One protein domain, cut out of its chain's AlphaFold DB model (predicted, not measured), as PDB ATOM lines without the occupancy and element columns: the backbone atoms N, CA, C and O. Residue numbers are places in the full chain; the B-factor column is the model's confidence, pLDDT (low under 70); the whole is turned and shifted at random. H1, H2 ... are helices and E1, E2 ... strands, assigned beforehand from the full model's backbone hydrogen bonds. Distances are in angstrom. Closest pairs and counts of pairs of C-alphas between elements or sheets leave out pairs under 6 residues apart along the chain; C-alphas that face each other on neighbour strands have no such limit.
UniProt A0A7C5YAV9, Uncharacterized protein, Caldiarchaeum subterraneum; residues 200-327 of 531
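Overview. This is residues 200 to 327 of the 531 residues of an uncharacterized protein of Caldiarchaeum subterraneum (UniProt A0A7C5YAV9). A strongly twisted wall of three antiparallel strands, E1, E3 and E2 in that order, has helix H1 running along it through the middle of the domain. H5 crosses H1 and reaches E1, H2 packs on H5, and the short helices H3 and H4 pack on H1. The 128 printed residues hold E1, H1, E2, E3, H2, H3, H4 and H5 along the chain, a mixed class of helices and strands. The whole is compact, radius of gyration of the C-alphas 13.7 A, spanning 37 by 34 by 30 A.

Along the chain. E1, residues 200 to 209, starts at C-alpha (144.655, 113.027, 160.355), measures 26.7 A and bends by 57 degrees at residue 203. E3 is 250 to 257, 23.0 A; E2 is 240 to 247, 23.1 A. H1 is 215 to 231, 24.2 A. H5, 307 to 324, measures 25.8 A and ends at C-alpha (128.790, 133.461, 158.691). H2 is 269 to 278, H3 283 to 292, H4 294 to 302.

Arrangement. N 207 and O 253 of E1 and E3 are 2.9 A apart; E2 and E3, a hairpin, have N 243 and O 254 at 2.8 A. E1, H1, E2 form a split strand-helix-strand unit, E3 between its strands, with a right-handed crossover. H1 and H5 make two layers with the sheet, helices on one face. H1, the hub, is on the sheet at a height of 8.8 A. It touches H5 about perpendicular, 90 degrees; closest C-alphas Gly 221 and Ala 314, 3.9 A. H2 touches H5 at a shallow tilt of 16 degrees, opposite ways; closest C-alphas Arg 273 and Leu 315, 6.3 A. With residues 223 to 227 alone H1 touches H3, closest C-alphas Ser 223 and Leu 289, 6.5 A; with 216 to 220 alone it touches H4, closest C-alphas Leu 220 and Val 296, 6.1 A. Every O i to N i+4 pair is within hydrogen-bond range in H1, H4 and H5; H2 and H3 have 5 of 6 each.

Size, cuts and confidence. The C-alphas of Glu 283 and Leu 327, the two farthest apart, are 40.1 A apart. The printed part has no cut; the link E3 to H2 is long, and no printed residue has a pLDDT under 70.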
ATOM      1  N   ASP A 200     143.562 112.064 160.429       85.94
ATOM      2  CA  ASP A 200     144.655 113.027 160.355       85.94
ATOM      3  C   ASP A 200     144.139 114.402 160.808       85.94
ATOM      4  O   ASP A 200     143.032 114.509 161.348       85.94
ATOM      5  N   TYR A 201     144.933 115.451 160.650       85.44
ATOM      6  CA  TYR A 201     144.541 116.826 160.916       85.44
ATOM      7  C   TYR A 201     144.354 117.597 159.612       85.44
ATOM      8  O   TYR A 201     145.068 117.384 158.637       85.44
ATOM      9  N   THR A 202     143.385 118.508 159.591       89.81
ATOM     10  CA  THR A 202     143.102 119.368 158.439       89.81
ATOM     11  C   THR A 202     142.487 120.692 158.885       89.81
ATOM     12  O   THR A 202     142.039 120.841 160.028       89.81
ATOM     13  N   TYR A 203     142.444 121.654 157.971       90.81
ATOM     14  CA  TYR A 203     141.589 122.824 158.079       90.81
ATOM     15  C   TYR A 203     140.278 122.565 157.347       90.81
ATOM     16  O   TYR A 203     140.280 122.100 156.208       90.81
ATOM     17  N   GLY A 204     139.161 122.889 157.992       92.12
ATOM     18  CA  GLY A 204     137.829 122.731 157.422       92.12
ATOM     19  C   GLY A 204     136.956 123.962 157.624       92.12
ATOM     20  O   GLY A 204     137.125 124.736 158.569       92.12
ATOM     21  N   LEU A 205     136.010 124.138 156.713       91.75
ATOM     22  CA  LEU A 205     135.006 125.190 156.728       91.75
ATOM     23  C   LEU A 205     133.687 124.589 156.257       91.75
ATOM     24  O   LEU A 205     133.586 124.145 155.118       91.75
ATOM     25  N   ALA A 206     132.672 124.592 157.111       91.62
ATOM     26  CA  ALA A 206     131.326 124.165 156.765       91.62
ATOM     27  C   ALA A 206     130.383 125.366 156.796       91.62
ATOM     28  O   ALA A 206     130.292 126.065 157.804       91.62
ATOM     29  N   VAL A 207     129.653 125.574 155.703       91.12
ATOM     30  CA  VAL A 207     128.643 126.622 155.595       91.12
ATOM     31  C   VAL A 207     127.288 126.013 155.251       91.12
ATOM     32  O   VAL A 207     127.174 125.165 154.365       91.12
ATOM     33  N   GLU A 208     126.255 126.417 155.988       88.31
ATOM     34  CA  GLU A 208     124.877 126.007 155.720       88.31
ATOM     35  C   GLU A 208     124.326 126.810 154.535       88.31
ATOM     36  O   GLU A 208     124.350 128.041 154.540       88.31
ATOM     37  N   ALA A 209     123.845 126.103 153.517       91.69
ATOM     38  CA  ALA A 209     123.158 126.675 152.369       91.69
ATOM     39  C   ALA A 209     121.640 126.701 152.605       91.69
ATOM     40  O   ALA A 209     121.112 126.004 153.475       91.69
ATOM     41  N   SER A 210     120.913 127.479 151.797       86.00
ATOM     42  CA  SER A 210     119.452 127.514 151.886       86.00
ATOM     43  C   SER A 210     118.860 126.134 151.564       86.00
ATOM     44  O   SER A 210     119.274 125.508 150.583       86.00
ATOM     45  N   PRO A 211     117.831 125.670 152.298       83.88
ATOM     46  CA  PRO A 211     117.101 124.449 151.952       83.88
ATOM     47  C   PRO A 211     116.544 124.451 150.521       83.88
ATOM     48  O   PRO A 211     116.390 123.392 149.915       83.88
ATOM     49  N   LEU A 212     116.290 125.634 149.950       89.44
ATOM     50  CA  LEU A 212     115.784 125.805 148.585       89.44
ATOM     51  C   LEU A 212     116.864 125.654 147.501       89.44
ATOM     52  O   LEU A 212     116.530 125.572 146.322       89.44
ATOM     53  N   ASP A 213     118.146 125.617 147.870       92.69
ATOM     54  CA  ASP A 213     119.239 125.556 146.901       92.69
ATOM     55  C   ASP A 213     119.400 124.160 146.305       92.69
ATOM     56  O   ASP A 213     119.468 123.163 147.020       92.69
ATOM     57  N   ASP A 214     119.498 124.072 144.983       92.88
ATOM     58  CA  ASP A 214     119.781 122.817 144.290       92.88
ATOM     59  C   ASP A 214     121.201 122.322 144.619       92.88
ATOM     60  O   ASP A 214     122.184 123.054 144.486       92.88
ATOM     61  N   THR A 215     121.319 121.068 145.059       92.69
ATOM     62  CA  THR A 215     122.598 120.481 145.479       92.69
ATOM     63  C   THR A 215     123.569 120.284 144.324       92.69
ATOM     64  O   THR A 215     124.767 120.469 144.521       92.69
ATOM     65  N   SER A 216     123.085 119.935 143.130       93.00
ATOM     66  CA  SER A 216     123.936 119.773 141.947       93.00
ATOM     67  C   SER A 216     124.490 121.123 141.493       93.00
ATOM     68  O   SER A 216     125.655 121.216 141.112       93.00
ATOM     69  N   LEU A 217     123.695 122.191 141.600       95.88
ATOM     70  CA  LEU A 217     124.159 123.549 141.303       95.88
ATOM     71  C   LEU A 217     125.116 124.094 142.375       95.88
ATOM     72  O   LEU A 217     126.085 124.767 142.028       95.88
ATOM     73  N   LEU A 218     124.922 123.752 143.654       96.50
ATOM     74  CA  LEU A 218     125.904 124.051 144.705       96.50
ATOM     75  C   LEU A 218     127.238 123.328 144.465       96.50
ATOM     76  O   LEU A 218     128.284 123.957 144.600       96.50
ATOM     77  N   ARG A 219     127.226 122.049 144.053       96.19
ATOM     78  CA  ARG A 219     128.455 121.322 143.671       96.19
ATOM     79  C   ARG A 219     129.165 121.980 142.488       96.19
ATOM     80  O   ARG A 219     130.384 122.135 142.517       96.19
ATOM     81  N   LEU A 220     128.406 122.424 141.483       97.12
ATOM     82  CA  LEU A 220     128.943 123.182 140.351       97.12
ATOM     83  C   LEU A 220     129.580 124.506 140.802       97.12
ATOM     84  O   LEU A 220     130.700 124.810 140.400       97.12
ATOM     85  N   GLY A 221     128.908 125.259 141.677       97.56
ATOM     86  CA  GLY A 221     129.443 126.493 142.256       97.56
ATOM     87  C   GLY A 221     130.708 126.266 143.089       97.56
ATOM     88  O   GLY A 221     131.687 126.989 142.926       97.56
ATOM     89  N   ALA A 222     130.735 125.233 143.933       97.75
ATOM     90  CA  ALA A 222     131.919 124.868 144.713       97.75
ATOM     91  C   ALA A 222     133.091 124.459 143.805       97.75
ATOM     92  O   ALA A 222     134.214 124.920 144.002       97.75
ATOM     93  N   SER A 223     132.822 123.677 142.756       97.25
ATOM     94  CA  SER A 223     133.830 123.314 141.753       97.25
ATOM     95  C   SER A 223     134.385 124.549 141.039       97.25
ATOM     96  O   SER A 223     135.593 124.655 140.835       97.25
ATOM     97  N   PHE A 224     133.529 125.524 140.717       97.75
ATOM     98  CA  PHE A 224     133.951 126.790 140.116       97.75
ATOM     99  C   PHE A 224     134.857 127.609 141.043       97.75
ATOM    100  O   PHE A 224     135.862 128.151 140.590       97.75
ATOM    101  N   ILE A 225     134.569 127.636 142.350       98.06
ATOM    102  CA  ILE A 225     135.455 128.254 143.349       98.06
ATOM    103  C   ILE A 225     136.842 127.600 143.315       98.06
ATOM    104  O   ILE A 225     137.847 128.308 143.272       98.06
ATOM    105  N   LEU A 226     136.919 126.265 143.282       97.44
ATOM    106  CA  LEU A 226     138.193 125.537 143.193       97.44
ATOM    107  C   LEU A 226     138.963 125.864 141.902       97.44
ATOM    108  O   LEU A 226     140.186 126.019 141.948       97.44
ATOM    109  N   ILE A 227     138.269 126.021 140.769       97.56
ATOM    110  CA  ILE A 227     138.879 126.465 139.503       97.56
ATOM    111  C   ILE A 227     139.493 127.856 139.668       97.56
ATOM    112  O   ILE A 227     140.662 128.046 139.338       97.56
ATOM    113  N   VAL A 228     138.755 128.815 140.230       97.81
ATOM    114  CA  VAL A 228     139.251 130.185 140.444       97.81
ATOM    115  C   VAL A 228     140.445 130.199 141.405       97.81
ATOM    116  O   VAL A 228     141.473 130.809 141.101       97.81
ATOM    117  N   LEU A 229     140.380 129.445 142.507       96.62
ATOM    118  CA  LEU A 229     141.512 129.250 143.424       96.62
ATOM    119  C   LEU A 229     142.739 128.668 142.710       96.62
ATOM    120  O   LEU A 229     143.868 129.096 142.964       96.62
ATOM    121  N   ARG A 230     142.545 127.738 141.772       95.75
ATOM    122  CA  ARG A 230     143.642 127.178 140.977       95.75
ATOM    123  C   ARG A 230     144.212 128.176 139.974       95.75
ATOM    124  O   ARG A 230     145.433 128.259 139.829       95.75
ATOM    125  N   ARG A 231     143.350 128.888 139.251       96.50
ATOM    126  CA  ARG A 231     143.724 129.737 138.110       96.50
ATOM    127  C   ARG A 231     144.306 131.077 138.548       96.50
ATOM    128  O   ARG A 231     145.271 131.523 137.936       96.50
ATOM    129  N   ILE A 232     143.768 131.669 139.613       96.19
ATOM    130  CA  ILE A 232     144.166 132.994 140.110       96.19
ATOM    131  C   ILE A 232     145.115 132.883 141.305       96.19
ATOM    132  O   ILE A 232     146.128 133.572 141.348       96.19
ATOM    133  N   HIS A 233     144.828 131.989 142.256       93.06
ATOM    134  CA  HIS A 233     145.605 131.870 143.499       93.06
ATOM    135  C   HIS A 233     146.634 130.729 143.472       93.06
ATOM    136  O   HIS A 233     147.329 130.498 144.459       93.06
ATOM    137  N   HIS A 234     146.747 130.013 142.349       93.00
ATOM    138  CA  HIS A 234     147.700 128.919 142.125       93.00
ATOM    139  C   HIS A 234     147.611 127.749 143.120       93.00
ATOM    140  O   HIS A 234     148.521 126.919 143.184       93.00
ATOM    141  N   ILE A 235     146.488 127.608 143.830       92.56
ATOM    142  CA  ILE A 235     146.269 126.515 144.785       92.56
ATOM    143  C   ILE A 235     146.038 125.213 144.014       92.56
ATOM    144  O   ILE A 235     145.265 125.172 143.061       92.56
ATOM    145  N   SER A 236     146.740 124.140 144.379       90.31
ATOM    146  CA  SER A 236     146.563 122.830 143.740       90.31
ATOM    147  C   SER A 236     145.146 122.288 143.958       90.31
ATOM    148  O   SER A 236     144.619 122.368 145.067       90.31
ATOM    149  N   LEU A 237     144.572 121.649 142.932       87.50
ATOM    150  CA  LEU A 237     143.273 120.964 143.031       87.50
ATOM    151  C   LEU A 237     143.287 119.799 144.035       87.50
ATOM    152  O   LEU A 237     142.241 119.394 144.520       87.50
ATOM    153  N   PHE A 238     144.469 119.269 144.358       83.19
ATOM    154  CA  PHE A 238     144.620 118.209 145.360       83.19
ATOM    155  C   PHE A 238     144.627 118.744 146.796       83.19
ATOM    156  O   PHE A 238     144.292 118.008 147.722       83.19
ATOM    157  N   ILE A 239     144.995 120.019 146.973       89.38
ATOM    158  CA  ILE A 239     145.067 120.656 148.289       89.38
ATOM    159  C   ILE A 239     143.677 121.085 148.732       89.38
ATOM    160  O   ILE A 239     143.303 120.780 149.852       89.38
ATOM    161  N   MET A 240     142.904 121.772 147.889       92.00
ATOM    162  CA  MET A 240     141.562 122.220 148.265       92.00
ATOM    163  C   MET A 240     140.513 121.238 147.756       92.00
ATOM    164  O   MET A 240     140.354 121.073 146.548       92.00
ATOM    165  N   LYS A 241     139.773 120.622 148.674       91.75
ATOM    166  CA  LYS A 241     138.665 119.715 148.374       91.75
ATOM    167  C   LYS A 241     137.357 120.308 148.887       91.75
ATOM    168  O   LYS A 241     137.348 121.190 149.749       91.75
ATOM    169  N   PHE A 242     136.241 119.813 148.364       92.56
ATOM    170  CA  PHE A 242     134.930 120.135 148.904       92.56
ATOM    171  C   PHE A 242     134.059 118.890 149.035       92.56
ATOM    172  O   PHE A 242     134.294 117.878 148.379       92.56
ATOM    173  N   ASP A 243     133.050 118.983 149.892       89.44
ATOM    174  CA  ASP A 243     132.006 117.978 150.028       89.44
ATOM    175  C   ASP A 243     130.645 118.634 150.305       89.44
ATOM    176  O   ASP A 243     130.557 119.750 150.824       89.44
ATOM    177  N   MET A 244     129.574 117.917 149.973       90.00
ATOM    178  CA  MET A 244     128.192 118.319 150.198       90.00
ATOM    179  C   MET A 244     127.500 117.345 151.147       90.00
ATOM    180  O   MET A 244     127.238 116.200 150.775       90.00
ATOM    181  N   ILE A 245     127.095 117.825 152.327       87.44
ATOM    182  CA  ILE A 245     126.232 117.054 153.232       87.44
ATOM    183  C   ILE A 245     124.778 117.482 153.048       87.44
ATOM    184  O   ILE A 245     124.460 118.671 153.088       87.44
ATOM    185  N   VAL A 246     123.883 116.499 152.948       86.56
ATOM    186  CA  VAL A 246     122.436 116.694 153.073       86.56
ATOM    187  C   VAL A 246     121.944 115.975 154.333       86.56
ATOM    188  O   VAL A 246     122.070 114.757 154.443       86.56
ATOM    189  N   LEU A 247     121.405 116.728 155.295       80.81
ATOM    190  CA  LEU A 247     120.824 116.219 156.543       80.81
ATOM    191  C   LEU A 247     119.354 116.641 156.626       80.81
ATOM    192  O   LEU A 247     119.031 117.747 157.066       80.81
ATOM    193  N   GLY A 248     118.458 115.755 156.187       83.44
ATOM    194  CA  GLY A 248     117.050 116.105 156.004       83.44
ATOM    195  C   GLY A 248     116.913 117.212 154.958       83.44
ATOM    196  O   GLY A 248     117.358 117.048 153.827       83.44
ATOM    197  N   GLU A 249     116.338 118.351 155.344       82.44
ATOM    198  CA  GLU A 249     116.200 119.532 154.473       82.44
ATOM    199  C   GLU A 249     117.417 120.469 154.510       82.44
ATOM    200  O   GLU A 249     117.519 121.393 153.700       82.44
ATOM    201  N   ARG A 250     118.351 120.249 155.443       84.75
ATOM    202  CA  ARG A 250     119.540 121.091 155.592       84.75
ATOM    203  C   ARG A 250     120.642 120.646 154.649       84.75
ATOM    204  O   ARG A 250     120.906 119.452 154.500       84.75
ATOM    205  N   LYS A 251     121.312 121.624 154.045       89.88
ATOM    206  CA  LYS A 251     122.376 121.425 153.060       89.88
ATOM    207  C   LYS A 251     123.614 122.160 153.538       89.88
ATOM    208  O   LYS A 251     123.525 123.326 153.904       89.88
ATOM    209  N   PHE A 252     124.759 121.494 153.521       91.50
ATOM    210  CA  PHE A 252     126.029 122.087 153.920       91.50
ATOM    211  C   PHE A 252     127.038 121.945 152.793       91.50
ATOM    212  O   PHE A 252     127.252 120.834 152.304       91.50
ATOM    213  N   VAL A 253     127.674 123.058 152.432       95.12
ATOM    214  CA  VAL A 253     128.870 123.070 151.588       95.12
ATOM    215  C   VAL A 253     130.073 123.064 152.517       95.12
ATOM    216  O   VAL A 253     130.178 123.916 153.404       95.12
ATOM    217  N   ARG A 254     130.964 122.092 152.356       93.69
ATOM    218  CA  ARG A 254     132.183 121.979 153.157       93.69
ATOM    219  C   ARG A 254     133.398 122.139 152.267       93.69
ATOM    220  O   ARG A 254     133.491 121.432 151.275       93.69
ATOM    221  N   PHE A 255     134.329 122.999 152.649       94.31
ATOM    222  CA  PHE A 255     135.676 123.060 152.086       94.31
ATOM    223  C   PHE A 255     136.659 122.508 153.107       94.31
ATOM    224  O   PHE A 255     136.485 122.717 154.311       94.31
ATOM    225  N   TYR A 256     137.672 121.794 152.643       93.38
ATOM    226  CA  TYR A 256     138.717 121.268 153.508       93.38
ATOM    227  C   TYR A 256     140.015 121.062 152.746       93.38
ATOM    228  O   TYR A 256     140.027 120.958 151.517       93.38
ATOM    229  N   GLU A 257     141.110 120.990 153.490       92.56
ATOM    230  CA  GLU A 257     142.414 120.729 152.906       92.56
ATOM    231  C   GLU A 257     142.701 119.223 152.839       92.56
ATOM    232  O   GLU A 257     142.634 118.524 153.851       92.56
ATOM    233  N   GLY A 258     143.034 118.712 151.653       86.00
ATOM    234  CA  GLY A 258     143.521 117.343 151.471       86.00
ATOM    235  C   GLY A 258     144.884 117.117 152.126       86.00
ATOM    236  O   GLY A 258     145.159 116.025 152.603       86.00
ATOM    237  N   GLU A 259     145.698 118.170 152.206       83.25
ATOM    238  CA  GLU A 259     146.946 118.216 152.964       83.25
ATOM    239  C   GLU A 259     146.934 119.476 153.826       83.25
ATOM    240  O   GLU A 259     146.715 120.568 153.303       83.25
ATOM    241  N   CYS A 260     147.167 119.341 155.133       85.31
ATOM    242  CA  CYS A 260     147.094 120.448 156.084       85.31
ATOM    243  C   CYS A 260     148.212 121.489 155.862       85.31
ATOM    244  O   CYS A 260     149.275 121.437 156.487       85.31
ATOM    245  N   ALA A 261     147.946 122.465 155.000       85.94
ATOM    246  CA  ALA A 261     148.883 123.466 154.507       85.94
ATOM    247  C   ALA A 261     148.473 124.921 154.826       85.94
ATOM    248  O   ALA A 261     149.238 125.836 154.521       85.94
ATOM    249  N   ASN A 262     147.334 125.147 155.496       86.88
ATOM    250  CA  ASN A 262     146.871 126.463 155.973       86.88
ATOM    251  C   ASN A 262     146.527 127.468 154.843       86.88
ATOM    252  O   ASN A 262     146.653 128.689 154.992       86.88
ATOM    253  N   TYR A 263     146.053 126.960 153.709       90.81
ATOM    254  CA  TYR A 263     145.470 127.756 152.629       90.81
ATOM    255  C   TYR A 263     144.040 128.209 152.947       90.81
ATOM    256  O   TYR A 263     143.719 129.378 152.783       90.81
ATOM    257  N   LEU A 264     143.176 127.324 153.441       90.88
ATOM    258  CA  LEU A 264     141.767 127.614 153.708       90.88
ATOM    259  C   LEU A 264     141.577 128.789 154.686       90.88
ATOM    260  O   LEU A 264     140.769 129.668 154.381       90.88
ATOM    261  N   PRO A 265     142.322 128.892 155.808       86.12
ATOM    262  CA  PRO A 265     142.211 130.042 156.708       86.12
ATOM    263  C   PRO A 265     142.836 131.327 156.156       86.12
ATOM    264  O   PRO A 265     142.529 132.404 156.660       86.12
ATOM    265  N   SER A 266     143.723 131.231 155.160       86.19
ATOM    266  CA  SER A 266     144.380 132.393 154.548       86.19
ATOM    267  C   SER A 266     143.617 132.966 153.349       86.19
ATOM    268  O   SER A 266     144.002 134.017 152.835       86.19
ATOM    269  N   ILE A 267     142.516 132.334 152.928       89.56
ATOM    270  CA  ILE A 267     141.637 132.859 151.880       89.56
ATOM    271  C   ILE A 267     140.909 134.114 152.380       89.56
ATOM    272  O   ILE A 267     140.080 134.059 153.293       89.56
ATOM    273  N   ASP A 268     141.156 135.242 151.711       87.94
ATOM    274  CA  ASP A 268     140.296 136.424 151.787       87.94
ATOM    275  C   ASP A 268     139.054 136.199 150.913       87.94
ATOM    276  O   ASP A 268     139.074 136.374 149.691       87.94
ATOM    277  N   TRP A 269     137.950 135.818 151.556       90.56
ATOM    278  CA  TRP A 269     136.675 135.547 150.892       90.56
ATOM    279  C   TRP A 269     136.081 136.773 150.190       90.56
ATOM    280  O   TRP A 269     135.352 136.617 149.210       90.56
ATOM    281  N   GLN A 270     136.403 137.991 150.637       88.00
ATOM    282  CA  GLN A 270     135.937 139.218 149.993       88.00
ATOM    283  C   GLN A 270     136.701 139.476 148.691       88.00
ATOM    284  O   GLN A 270     136.092 139.901 147.705       88.00
ATOM    285  N   SER A 271     138.014 139.217 148.677       92.06
ATOM    286  CA  SER A 271     138.811 139.242 147.442       92.06
ATOM    287  C   SER A 271     138.343 138.150 146.487       92.06
ATOM    288  O   SER A 271     137.966 138.458 145.358       92.06
ATOM    289  N   LEU A 272     138.237 136.910 146.977       95.62
ATOM    290  CA  LEU A 272     137.814 135.762 146.176       95.62
ATOM    291  C   LEU A 272     136.445 135.988 145.527       95.62
ATOM    292  O   LEU A 272     136.230 135.595 144.386       95.62
ATOM    293  N   ARG A 273     135.521 136.669 146.217       96.38
ATOM    294  CA  ARG A 273     134.232 137.065 145.637       96.38
ATOM    295  C   ARG A 273     134.403 137.909 144.371       96.38
ATOM    296  O   ARG A 273     133.740 137.638 143.375       96.38
ATOM    297  N   LYS A 274     135.276 138.923 144.409       96.00
ATOM    298  CA  LYS A 274     135.568 139.789 143.251       96.00
ATOM    299  C   LYS A 274     136.270 139.010 142.146       96.00
ATOM    300  O   LYS A 274     135.993 139.233 140.972       96.00
ATOM    301  N   ASP A 275     137.160 138.103 142.525       97.81
ATOM    302  CA  ASP A 275     137.891 137.256 141.591       97.81
ATOM    303  C   ASP A 275     136.924 136.322 140.840       97.81
ATOM    304  O   ASP A 275     136.936 136.281 139.612       97.81
ATOM    305  N   VAL A 276     135.988 135.679 141.548       98.00
ATOM    306  CA  VAL A 276     134.900 134.871 140.963       98.00
ATOM    307  C   VAL A 276     133.971 135.708 140.082       98.00
ATOM    308  O   VAL A 276     133.545 135.247 139.024       98.00
ATOM    309  N   GLU A 277     133.642 136.934 140.486       97.19
ATOM    310  CA  GLU A 277     132.774 137.831 139.715       97.19
ATOM    311  C   GLU A 277     133.404 138.238 138.375       97.19
ATOM    312  O   GLU A 277     132.711 138.270 137.362       97.19
ATOM    313  N   ASN A 278     134.720 138.466 138.346       96.75
ATOM    314  CA  ASN A 278     135.429 138.941 137.155       96.75
ATOM    315  C   ASN A 278     136.053 137.827 136.299       96.75
ATOM    316  O   ASN A 278     136.467 138.088 135.168       96.75
ATOM    317  N   TYR A 279     136.147 136.595 136.810       97.88
ATOM    318  CA  TYR A 279     136.802 135.497 136.099       97.88
ATOM    319  C   TYR A 279     136.069 135.132 134.800       97.88
ATOM    320  O   TYR A 279     134.845 134.993 134.783       97.88
ATOM    321  N   GLN A 280     136.803 134.947 133.705       95.94
ATOM    322  CA  GLN A 280     136.247 134.508 132.424       95.94
ATOM    323  C   GLN A 280     136.719 133.086 132.123       95.94
ATOM    324  O   GLN A 280     137.912 132.907 131.871       95.94
ATOM    325  N   PRO A 281     135.816 132.091 132.164       95.12
ATOM    326  CA  PRO A 281     136.206 130.709 131.940       95.12
ATOM    327  C   PRO A 281     136.617 130.437 130.497       95.12
ATOM    328  O   PRO A 281     136.022 130.977 129.558       95.12
ATOM    329  N   ASP A 282     137.598 129.559 130.327       92.38
ATOM    330  CA  ASP A 282     138.074 129.079 129.031       92.38
ATOM    331  C   ASP A 282     137.985 127.547 128.909       92.38
ATOM    332  O   ASP A 282     137.486 126.844 129.788       92.38
ATOM    333  N   GLU A 283     138.447 127.002 127.782       89.31
ATOM    334  CA  GLU A 283     138.388 125.560 127.500       89.31
ATOM    335  C   GLU A 283     139.179 124.717 128.511       89.31
ATOM    336  O   GLU A 283     138.833 123.560 128.763       89.31
ATOM    337  N   LEU A 284     140.228 125.279 129.121       93.44
ATOM    338  CA  LEU A 284     140.998 124.571 130.138       93.44
ATOM    339  C   LEU A 284     140.167 124.389 131.414       93.44
ATOM    340  O   LEU A 284     140.313 123.370 132.087       93.44
ATOM    341  N   ASP A 285     139.253 125.307 131.721       95.19
ATOM    342  CA  ASP A 285     138.386 125.201 132.897       95.19
ATOM    343  C   ASP A 285     137.377 124.057 132.789       95.19
ATOM    344  O   ASP A 285     137.030 123.451 133.801       95.19
ATOM    345  N   GLU A 286     136.969 123.681 131.574       92.06
ATOM    346  CA  GLU A 286     136.164 122.473 131.345       92.06
ATOM    347  C   GLU A 286     136.947 121.208 131.725       92.06
ATOM    348  O   GLU A 286     136.416 120.316 132.393       92.06
ATOM    349  N   VAL A 287     138.234 121.155 131.362       91.44
ATOM    350  CA  VAL A 287     139.128 120.047 131.729       91.44
ATOM    351  C   VAL A 287     139.350 120.020 133.240       91.44
ATOM    352  O   VAL A 287     139.295 118.951 133.847       91.44
ATOM    353  N   LEU A 288     139.563 121.182 133.868       94.56
ATOM    354  CA  LEU A 288     139.716 121.278 135.320       94.56
ATOM    355  C   LEU A 288     138.444 120.834 136.046       94.56
ATOM    356  O   LEU A 288     138.542 120.069 137.001       94.56
ATOM    357  N   LEU A 289     137.262 121.234 135.570       94.62
ATOM    358  CA  LEU A 289     135.985 120.793 136.133       94.62
ATOM    359  C   LEU A 289     135.843 119.269 136.074       94.62
ATOM    360  O   LEU A 289     135.446 118.652 137.062       94.62
ATOM    361  N   GLN A 290     136.223 118.658 134.949       90.75
ATOM    362  CA  GLN A 290     136.219 117.204 134.807       90.75
ATOM    363  C   GLN A 290     137.192 116.516 135.780       90.75
ATOM    364  O   GLN A 290     136.872 115.441 136.285       90.75
ATOM    365  N   GLN A 291     138.358 117.117 136.051       90.69
ATOM    366  CA  GLN A 291     139.316 116.596 137.037       90.69
ATOM    367  C   GLN A 291     138.838 116.765 138.486       90.69
ATOM    368  O   GLN A 291     139.152 115.922 139.320       90.69
ATOM    369  N   ILE A 292     138.093 117.833 138.787       91.56
ATOM    370  CA  ILE A 292     137.533 118.085 140.121       91.56
ATOM    371  C   ILE A 292     136.394 117.104 140.411       91.56
ATOM    372  O   ILE A 292     136.433 116.396 141.415       91.56
ATOM    373  N   GLU A 293     135.380 117.052 139.542       87.38
ATOM    374  CA  GLU A 293     134.230 116.166 139.723       87.38
ATOM    375  C   GLU A 293     133.581 115.809 138.373       87.38
ATOM    376  O   GLU A 293     132.768 116.547 137.813       87.38
ATOM    377  N   GLU A 294     133.895 114.616 137.858       84.31
ATOM    378  CA  GLU A 294     133.403 114.119 136.561       84.31
ATOM    379  C   GLU A 294     131.863 114.092 136.456       84.31
ATOM    380  O   GLU A 294     131.296 114.341 135.386       84.31
ATOM    381  N   GLN A 295     131.169 113.815 137.567       83.50
ATOM    382  CA  GLN A 295     129.704 113.804 137.599       83.50
ATOM    383  C   GLN A 295     129.131 115.215 137.413       83.50
ATOM    384  O   GLN A 295     128.201 115.397 136.630       83.50
ATOM    385  N   VAL A 296     129.721 116.217 138.071       89.44
ATOM    386  CA  VAL A 296     129.326 117.622 137.908       89.44
ATOM    387  C   VAL A 296     129.587 118.083 136.483       89.44
ATOM    388  O   VAL A 296     128.720 118.723 135.897       89.44
ATOM    389  N   TYR A 297     130.726 117.712 135.888       90.81
ATOM    390  CA  TYR A 297     131.004 118.016 134.483       90.81
ATOM    391  C   TYR A 297     129.956 117.407 133.538       90.81
ATOM    392  O   TYR A 297     129.462 118.082 132.634       90.81
ATOM    393  N   SER A 298     129.559 116.154 133.772       84.62
ATOM    394  CA  SER A 298     128.532 115.474 132.970       84.62
ATOM    395  C   SER A 298     127.167 116.169 133.063       84.62
ATOM    396  O   SER A 298     126.510 116.397 132.042       84.62
ATOM    397  N   ASP A 299     126.760 116.565 134.271       85.94
ATOM    398  CA  ASP A 299     125.525 117.324 134.503       85.94
ATOM    399  C   ASP A 299     125.610 118.734 133.892       85.94
ATOM    400  O   ASP A 299     124.627 119.256 133.353       85.94
ATOM    401  N   PHE A 300     126.791 119.352 133.928       90.69
ATOM    402  CA  PHE A 300     127.053 120.672 133.362       90.69
ATOM    403  C   PHE A 300     127.017 120.671 131.827       90.69
ATOM    404  O   PHE A 300     126.416 121.565 131.223       90.69
ATOM    405  N   LEU A 301     127.545 119.621 131.188       87.44
ATOM    406  CA  LEU A 301     127.394 119.376 129.751       87.44
ATOM    407  C   LEU A 301     125.916 119.282 129.350       87.44
ATOM    408  O   LEU A 301     125.504 119.882 128.356       87.44
ATOM    409  N   ALA A 302     125.092 118.584 130.141       81.50
ATOM    410  CA  ALA A 302     123.646 118.513 129.905       81.50
ATOM    411  C   ALA A 302     122.952 119.883 130.049       81.50
ATOM    412  O   ALA A 302     121.932 120.135 129.404       81.50
ATOM    413  N   LYS A 303     123.534 120.793 130.839       84.25
ATOM    414  CA  LYS A 303     123.120 122.198 130.999       84.25
ATOM    415  C   LYS A 303     123.787 123.152 130.000       84.25
ATOM    416  O   LYS A 303     123.734 124.361 130.192       84.25
ATOM    417  N   LYS A 304     124.364 122.630 128.914       86.88
ATOM    418  CA  LYS A 304     124.982 123.405 127.825       86.88
ATOM    419  C   LYS A 304     126.192 124.255 128.242       86.88
ATOM    420  O   LYS A 304     126.477 125.237 127.566       86.88
ATOM    421  N   LEU A 305     126.905 123.861 129.302       88.38
ATOM    422  CA  LEU A 305     128.127 124.534 129.765       88.38
ATOM    423  C   LEU A 305     127.930 126.029 130.084       88.38
ATOM    424  O   LEU A 305     128.793 126.859 129.806       88.38
ATOM    425  N   ASP A 306     126.779 126.386 130.656       90.62
ATOM    426  CA  ASP A 306     126.485 127.766 131.043       90.62
ATOM    427  C   ASP A 306     127.242 128.174 132.321       90.62
ATOM    428  O   ASP A 306     126.776 127.986 133.450       90.62
ATOM    429  N   TRP A 307     128.435 128.735 132.134       94.44
ATOM    430  CA  TRP A 307     129.311 129.178 133.219       94.44
ATOM    431  C   TRP A 307     128.710 130.272 134.106       94.44
ATOM    432  O   TRP A 307     129.125 130.395 135.259       94.44
ATOM    433  N   GLU A 308     127.704 131.018 133.645       95.12
ATOM    434  CA  GLU A 308     127.043 132.019 134.488       95.12
ATOM    435  C   GLU A 308     126.219 131.367 135.605       95.12
ATOM    436  O   GLU A 308     126.138 131.898 136.718       95.12
ATOM    437  N   ILE A 309     125.694 130.158 135.377       94.94
ATOM    438  CA  ILE A 309     125.060 129.361 136.437       94.94
ATOM    439  C   ILE A 309     126.100 128.969 137.493       94.94
ATOM    440  O   ILE A 309     125.847 129.115 138.693       94.94
ATOM    441  N   ALA A 310     127.278 128.508 137.059       96.62
ATOM    442  CA  ALA A 310     128.372 128.139 137.958       96.62
ATOM    443  C   ALA A 310     128.838 129.345 138.792       96.62
ATOM    444  O   ALA A 310     128.921 129.249 140.019       96.62
ATOM    445  N   ARG A 311     129.036 130.503 138.143       98.12
ATOM    446  CA  ARG A 311     129.386 131.776 138.795       98.12
ATOM    447  C   ARG A 311     128.340 132.190 139.827       98.12
ATOM    448  O   ARG A 311     128.693 132.515 140.958       98.12
ATOM    449  N   THR A 312     127.058 132.140 139.470       97.56
ATOM    450  CA  THR A 312     125.956 132.537 140.360       97.56
ATOM    451  C   THR A 312     125.953 131.715 141.649       97.56
ATOM    452  O   THR A 312     125.858 132.272 142.745       97.56
ATOM    453  N   TYR A 313     126.096 130.391 141.545       97.50
ATOM    454  CA  TYR A 313     126.127 129.519 142.721       97.50
ATOM    455  C   TYR A 313     127.440 129.623 143.505       97.50
ATOM    456  O   TYR A 313     127.410 129.537 144.731       97.50
ATOM    457  N   ALA A 314     128.571 129.877 142.842       98.19
ATOM    458  CA  ALA A 314     129.837 130.170 143.513       98.19
ATOM    459  C   ALA A 314     129.744 131.438 144.376       98.19
ATOM    460  O   ALA A 314     130.059 131.402 145.565       98.19
ATOM    461  N   LEU A 315     129.235 132.539 143.811       97.88
ATOM    462  CA  LEU A 315     129.016 133.788 144.546       97.88
ATOM    463  C   LEU A 315     128.063 133.580 145.723       97.88
ATOM    464  O   LEU A 315     128.340 134.051 146.821       97.88
ATOM    465  N   LYS A 316     126.996 132.798 145.531       97.00
ATOM    466  CA  LYS A 316     126.047 132.462 146.596       97.00
ATOM    467  C   LYS A 316     126.704 131.721 147.767       97.00
ATOM    468  O   LYS A 316     126.429 132.042 148.920       97.00
ATOM    469  N   ILE A 317     127.591 130.762 147.486       97.69
ATOM    470  CA  ILE A 317     128.359 130.043 148.515       97.69
ATOM    471  C   ILE A 317     129.291 131.003 149.260       97.69
ATOM    472  O   ILE A 317     129.317 130.990 150.491       97.69
ATOM    473  N   ILE A 318     130.022 131.852 148.533       96.50
ATOM    474  CA  ILE A 318     130.916 132.852 149.134       96.50
ATOM    475  C   ILE A 318     130.123 133.822 150.014       96.50
ATOM    476  O   ILE A 318     130.537 134.106 151.136       96.50
ATOM    477  N   ASP A 319     128.953 134.269 149.561       91.62
ATOM    478  CA  ASP A 319     128.072 135.139 150.335       91.62
ATOM    479  C   ASP A 319     127.607 134.457 151.631       91.62
ATOM    480  O   ASP A 319     127.576 135.102 152.679       91.62
ATOM    481  N   TYR A 320     127.329 133.147 151.625       92.31
ATOM    482  CA  TYR A 320     127.048 132.412 152.862       92.31
ATOM    483  C   TYR A 320     128.249 132.371 153.815       92.31
ATOM    484  O   TYR A 320     128.073 132.536 155.028       92.31
ATOM    485  N   VAL A 321     129.469 132.195 153.294       90.56
ATOM    486  CA  VAL A 321     130.693 132.236 154.112       90.56
ATOM    487  C   VAL A 321     130.878 133.622 154.730       90.56
ATOM    488  O   VAL A 321     131.093 133.735 155.939       90.56
ATOM    489  N   LEU A 322     130.722 134.682 153.935       86.75
ATOM    490  CA  LEU A 322     130.814 136.065 154.402       86.75
ATOM    491  C   LEU A 322     129.738 136.373 155.449       86.75
ATOM    492  O   LEU A 322     130.042 136.945 156.494       86.75
ATOM    493  N   LEU A 323     128.497 135.927 155.241       81.44
ATOM    494  CA  LEU A 323     127.419 136.072 156.223       81.44
ATOM    495  C   LEU A 323     127.763 135.382 157.546       81.44
ATOM    496  O   LEU A 323     127.578 135.978 158.609       81.44
ATOM    497  N   MET A 324     128.326 134.171 157.498       78.56
ATOM    498  CA  MET A 324     128.790 133.461 158.691       78.56
ATOM    499  C   MET A 324     129.897 134.227 159.434       78.56
ATOM    500  O   MET A 324     129.994 134.116 160.661       78.56
ATOM    501  N   GLN A 325     130.693 135.027 158.724       73.81
ATOM    502  CA  GLN A 325     131.744 135.884 159.275       73.81
ATOM    503  C   GLN A 325     131.242 137.258 159.742       73.81
ATOM    504  O   GLN A 325     132.051 138.062 160.196       73.81
ATOM    505  N   THR A 326     129.940 137.545 159.689       73.25
ATOM    506  CA  THR A 326     129.384 138.833 160.140       73.25
ATOM    507  C   THR A 326     128.582 138.721 161.438       73.25
ATOM    508  O   THR A 326     128.026 137.675 161.780       73.25
ATOM    509  N   LEU A 327     128.538 139.823 162.181       70.25
ATOM    510  CA  LEU A 327     127.633 140.090 163.291       70.25
ATOM    511  C   LEU A 327     126.674 141.194 162.854       70.25
ATOM    512  O   LEU A 327     127.096 142.260 162.399       70.25
TER     513      LEU A 327